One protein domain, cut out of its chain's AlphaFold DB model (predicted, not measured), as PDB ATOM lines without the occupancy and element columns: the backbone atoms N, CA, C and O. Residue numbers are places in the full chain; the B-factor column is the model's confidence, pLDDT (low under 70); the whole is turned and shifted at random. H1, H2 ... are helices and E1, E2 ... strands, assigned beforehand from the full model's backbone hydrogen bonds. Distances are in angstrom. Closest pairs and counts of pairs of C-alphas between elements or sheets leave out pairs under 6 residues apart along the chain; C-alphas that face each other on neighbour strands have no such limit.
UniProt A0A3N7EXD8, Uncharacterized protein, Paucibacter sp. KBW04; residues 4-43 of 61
ATOM      1  N   ARG A   4     147.910 142.310 113.644       86.25
ATOM      2  CA  ARG A   4     148.575 141.084 113.214       86.25
ATOM      3  C   ARG A   4     149.021 141.266 111.769       86.25
ATOM      4  O   ARG A   4     148.194 141.500 110.890       86.25
ATOM      5  N   GLU A   5     150.322 141.212 111.515       84.88
ATOM      6  CA  GLU A   5     150.837 141.243 110.147       84.88
ATOM      7  C   GLU A   5     150.322 140.008 109.399       84.88
ATOM      8  O   GLU A   5     150.620 138.876 109.770       84.88
ATOM      9  N   THR A   6     149.489 140.231 108.385       85.00
ATOM     10  CA  THR A   6     148.894 139.177 107.562       85.00
ATOM     11  C   THR A   6     148.683 139.698 106.147       85.00
ATOM     12  O   THR A   6     148.457 140.895 105.947       85.00
ATOM     13  N   ASP A   7     148.779 138.792 105.177       85.19
ATOM     14  CA  ASP A   7     148.453 139.061 103.775       85.19
ATOM     15  C   ASP A   7     146.964 138.845 103.465       85.19
ATOM     16  O   ASP A   7     146.486 139.217 102.397       85.19
ATOM     17  N   GLU A   8     146.220 138.275 104.415       88.00
ATOM     18  CA  GLU A   8     144.797 137.982 104.267       88.00
ATOM     19  C   GLU A   8     143.982 139.238 103.979       88.00
ATOM     20  O   GLU A   8     144.229 140.302 104.551       88.00
ATOM     21  N   GLU A   9     142.972 139.101 103.124       89.06
ATOM     22  CA  GLU A   9     142.043 140.169 102.775       89.06
ATOM     23  C   GLU A   9     141.231 140.618 103.998       89.06
ATOM     24  O   GLU A   9     140.837 139.823 104.849       89.06
ATOM     25  N   CYS A  10     140.978 141.923 104.105       85.44
ATOM     26  CA  CYS A  10     140.171 142.460 105.196       85.44
ATOM     27  C   CYS A  10     138.716 142.007 105.026       85.44
ATOM     28  O   CYS A  10     138.115 142.385 104.023       85.44
ATOM     29  N   PRO A  11     138.092 141.306 105.985       80.44
ATOM     30  CA  PRO A  11     136.714 140.848 105.807       80.44
ATOM     31  C   PRO A  11     135.711 142.011 105.720       80.44
ATOM     32  O   PRO A  11     134.647 141.857 105.133       80.44
ATOM     33  N   GLY A  12     136.060 143.198 106.235       78.25
ATOM     34  CA  GLY A  12     135.219 144.394 106.138       78.25
ATOM     35  C   GLY A  12     135.255 145.122 104.787       78.25
ATOM     36  O   GLY A  12     134.285 145.786 104.440       78.25
ATOM     37  N   CYS A  13     136.347 145.039 104.014       83.19
ATOM     38  CA  CYS A  13     136.477 145.794 102.751       83.19
ATOM     39  C   CYS A  13     137.120 145.038 101.582       83.19
ATOM     40  O   CYS A  13     137.253 145.604 100.502       83.19
ATOM     41  N   GLY A  14     137.562 143.798 101.784       85.88
ATOM     42  CA  GLY A  14     138.283 142.994 100.796       85.88
ATOM     43  C   GLY A  14     139.708 143.466 100.491       85.88
ATOM     44  O   GLY A  14     140.355 142.906  99.622       85.88
ATOM     45  N   ALA A  15     140.227 144.493 101.174       86.94
ATOM     46  CA  ALA A  15     141.554 145.023 100.862       86.94
ATOM     47  C   ALA A  15     142.661 144.042 101.273       86.94
ATOM     48  O   ALA A  15     142.747 143.655 102.445       86.94
ATOM     49  N   SER A  16     143.552 143.713 100.341       89.62
ATOM     50  CA  SER A  16     144.773 142.944 100.605       89.62
ATOM     51  C   SER A  16     145.834 143.792 101.321       89.62
ATOM     52  O   SER A  16     145.680 145.008 101.492       89.62
ATOM     53  N   SER A  17     146.942 143.174 101.741       87.75
ATOM     54  CA  SER A  17     148.091 143.907 102.296       87.75
ATOM     55  C   SER A  17     148.668 144.931 101.300       87.75
ATOM     56  O   SER A  17     149.090 146.022 101.693       87.75
ATOM     57  N   ALA A  18     148.630 144.621 100.000       89.06
ATOM     58  CA  ALA A  18     149.104 145.497  98.936       89.06
ATOM     59  C   ALA A  18     148.205 146.731  98.772       89.06
ATOM     60  O   ALA A  18     148.714 147.847  98.654       89.06
ATOM     61  N   ASP A  19     146.882 146.551  98.839       89.38
ATOM     62  CA  ASP A  19     145.918 147.655  98.766       89.38
ATOM     63  C   ASP A  19     146.079 148.614  99.949       89.38
ATOM     64  O   ASP A  19     146.091 149.839  99.778       89.38
ATOM     65  N   ARG A  20     146.267 148.057 101.155       88.19
ATOM     66  CA  ARG A  20     146.568 148.813 102.384       88.19
ATOM     67  C   ARG A  20     147.838 149.623 102.232       88.19
ATOM     68  O   ARG A  20     147.817 150.821 102.499       88.19
ATOM     69  N   LYS A  21     148.897 149.018 101.696       88.44
ATOM     70  CA  LYS A  21     150.174 149.699 101.488       88.44
ATOM     71  C   LYS A  21     150.074 150.800 100.439       88.44
ATOM     72  O   LYS A  21     150.736 151.824 100.571       88.44
ATOM     73  N   GLY A  22     149.235 150.608  99.422       89.38
ATOM     74  CA  GLY A  22     148.966 151.610  98.394       89.38
ATOM     75  C   GLY A  22     148.229 152.846  98.917       89.38
ATOM     76  O   GLY A  22     148.545 153.953  98.493       89.38
ATOM     77  N   ASN A  23     147.278 152.681  99.846       86.50
ATOM     78  CA  ASN A  23     146.486 153.804 100.371       86.50
ATOM     79  C   ASN A  23     147.057 154.407 101.662       86.50
ATOM     80  O   ASN A  23     147.036 155.622 101.838       86.50
ATOM     81  N   LYS A  24     147.542 153.566 102.580       84.81
ATOM     82  CA  LYS A  24     148.139 153.953 103.863       84.81
ATOM     83  C   LYS A  24     149.491 153.241 104.058       84.81
ATOM     84  O   LYS A  24     149.582 152.299 104.848       84.81
ATOM     85  N   PRO A  25     150.559 153.679 103.366       84.94
ATOM     86  CA  PRO A  25     151.883 153.060 103.469       84.94
ATOM     87  C   PRO A  25     152.483 153.141 104.881       84.94
ATOM     88  O   PRO A  25     153.180 152.218 105.294       84.94
ATOM     89  N   ASP A  26     152.173 154.206 105.626       85.50
ATOM     90  CA  ASP A  26     152.652 154.442 106.997       85.50
ATOM     91  C   ASP A  26     151.810 153.741 108.076       85.50
ATOM     92  O   ASP A  26     152.158 153.762 109.256       85.50
ATOM     93  N   ALA A  27     150.683 153.132 107.694       83.56
ATOM     94  CA  ALA A  27     149.833 152.387 108.610       83.56
ATOM     95  C   ALA A  27     150.236 150.904 108.651       83.56
ATOM     96  O   ALA A  27     150.838 150.383 107.710       83.56
ATOM     97  N   PRO A  28     149.878 150.181 109.722       84.69
ATOM     98  CA  PRO A  28     150.067 148.742 109.763       84.69
ATOM     99  C   PRO A  28     149.262 148.072 108.647       84.69
ATOM    100  O   PRO A  28     148.058 148.282 108.503       84.69
ATOM    101  N   GLN A  29     149.945 147.234 107.869       87.81
ATOM    102  CA  GLN A  29     149.345 146.484 106.759       87.81
ATOM    103  C   GLN A  29     148.586 145.239 107.243       87.81
ATOM    104  O   GLN A  29     147.918 144.560 106.469       87.81
ATOM    105  N   GLY A  30     148.660 144.964 108.543       87.56
ATOM    106  CA  GLY A  30     147.990 143.861 109.205       87.56
ATOM    107  C   GLY A  30     146.491 144.051 109.426       87.56
ATOM    108  O   GLY A  30     145.906 145.091 109.109       87.56
ATOM    109  N   LEU A  31     145.877 143.016 109.993       87.81
ATOM    110  CA  LEU A  31     144.510 143.041 110.505       87.81
ATOM    111  C   LEU A  31     144.535 143.262 112.018       87.81
ATOM    112  O   LEU A  31     145.378 142.729 112.726       87.81
ATOM    113  N   SER A  32     143.626 144.077 112.521       85.19
ATOM    114  CA  SER A  32     143.382 144.266 113.949       85.19
ATOM    115  C   SER A  32     142.022 143.705 114.301       85.19
ATOM    116  O   SER A  32     141.083 143.828 113.522       85.19
ATOM    117  N   GLU A  33     141.906 143.114 115.476       82.12
ATOM    118  CA  GLU A  33     140.631 142.626 115.976       82.12
ATOM    119  C   GLU A  33     139.838 143.772 116.616       82.12
ATOM    120  O   GLU A  33     140.385 144.590 117.363       82.12
ATOM    121  N   CYS A  34     138.544 143.854 116.312       78.31
ATOM    122  CA  CYS A  34     137.641 144.773 116.981       78.31
ATOM    123  C   CYS A  34     137.432 144.323 118.437       78.31
ATOM    124  O   CYS A  34     136.933 143.219 118.648       78.31
ATOM    125  N   PRO A  35     137.715 145.166 119.448       74.50
ATOM    126  CA  PRO A  35     137.568 144.776 120.853       74.50
ATOM    127  C   PRO A  35     136.107 144.561 121.284       74.50
ATOM    128  O   PRO A  35     135.872 144.032 122.366       74.50
ATOM    129  N   TRP A  36     135.140 144.976 120.460       75.44
ATOM    130  CA  TRP A  36     133.710 144.894 120.757       75.44
ATOM    131  C   TRP A  36     133.065 143.604 120.238       75.44
ATOM    132  O   TRP A  36     132.364 142.936 120.987       75.44
ATOM    133  N   CYS A  37     133.323 143.231 118.980       78.94
ATOM    134  CA  CYS A  37     132.715 142.053 118.341       78.94
ATOM    135  C   CYS A  37     133.720 140.980 117.892       78.94
ATOM    136  O   CYS A  37     133.316 139.963 117.339       78.94
ATOM    137  N   GLY A  38     135.028 141.186 118.080       77.94
ATOM    138  CA  GLY A  38     136.051 140.210 117.689       77.94
ATOM    139  C   GLY A  38     136.290 140.099 116.177       77.94
ATOM    140  O   GLY A  38     137.042 139.239 115.735       77.94
ATOM    141  N   VAL A  39     135.658 140.948 115.360       82.88
ATOM    142  CA  VAL A  39     135.827 140.916 113.902       82.88
ATOM    143  C   VAL A  39     137.130 141.594 113.495       82.88
ATOM    144  O   VAL A  39     137.502 142.647 114.014       82.88
ATOM    145  N   GLU A  40     137.811 141.003 112.524       84.69
ATOM    146  CA  GLU A  40     139.052 141.529 111.981       84.69
ATOM    147  C   GLU A  40     138.838 142.707 111.031       84.69
ATOM    148  O   GLU A  40     137.985 142.687 110.149       84.69
ATOM    149  N   LYS A  41     139.667 143.738 111.160       83.25
ATOM    150  CA  LYS A  41     139.620 144.947 110.340       83.25
ATOM    151  C   LYS A  41     141.017 145.447 110.011       83.25
ATOM    152  O   LYS A  41     141.922 145.420 110.843       83.25
ATOM    153  N   CYS A  42     141.206 145.940 108.794       87.31
ATOM    154  CA  CYS A  42     142.452 146.586 108.392       87.31
ATOM    155  C   CYS A  42     142.500 148.061 108.812       87.31
ATOM    156  O   CYS A  42     141.480 148.663 109.142       87.31
ATOM    157  N   CYS A  43     143.673 148.683 108.693       84.06
ATOM    158  CA  CYS A  43     143.900 150.109 108.965       84.06
ATOM    159  C   CYS A  43     143.055 151.092 108.122       84.06
ATOM    160  O   CYS A  43     143.016 152.291 108.421       84.06
TER     161      CYS A  43
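Overview. This is residues 4 to 43 of the 61 residues of an uncharacterized protein of Paucibacter sp. KBW04 (UniProt A0A3N7EXD8). This is a small elongated model with little regular structure: a short helix, H1, towards one end and a two-strand hairpin, E1 and E2, whose loop makes the other end. The long unnamed stretch of residues 4 to 16 runs beside the middle. The printed part has 40 residues, with 13 in the named elements H1, E1 and E2, in that order, a mixed class. It is compact, with a radius of gyration of the C-alphas of 9.4 A, and spans 28 by 18 by 14 A.

Along the chain. H1, residues 17 to 23, begins at C-alpha 17 (148.091, 143.907, 102.296) and is 10.2 A long. E1 is residues 31 to 33, 6.7 A. E2, residues 40 to 42, is 7.1 A long and ends at C-alpha 42 (142.452, 146.586, 108.392).

Arrangement. E1 and E2 form an antiparallel hairpin, at 137 degrees between directions. N 32 and O 41, 2.7 A apart, are within hydrogen-bond range. The closest C-alphas of H1 and E2, those of Arg 20 and Cys 42, are 7.6 A apart. In H1 every O i to N i+4 pair is within hydrogen-bond range.

Size, cuts and confidence. The C-alphas farthest apart, of Gly 22 and Trp 36, are 27.9 A apart. The printed part has no cut, both links are short, and no printed residue is under 70 in pLDDT.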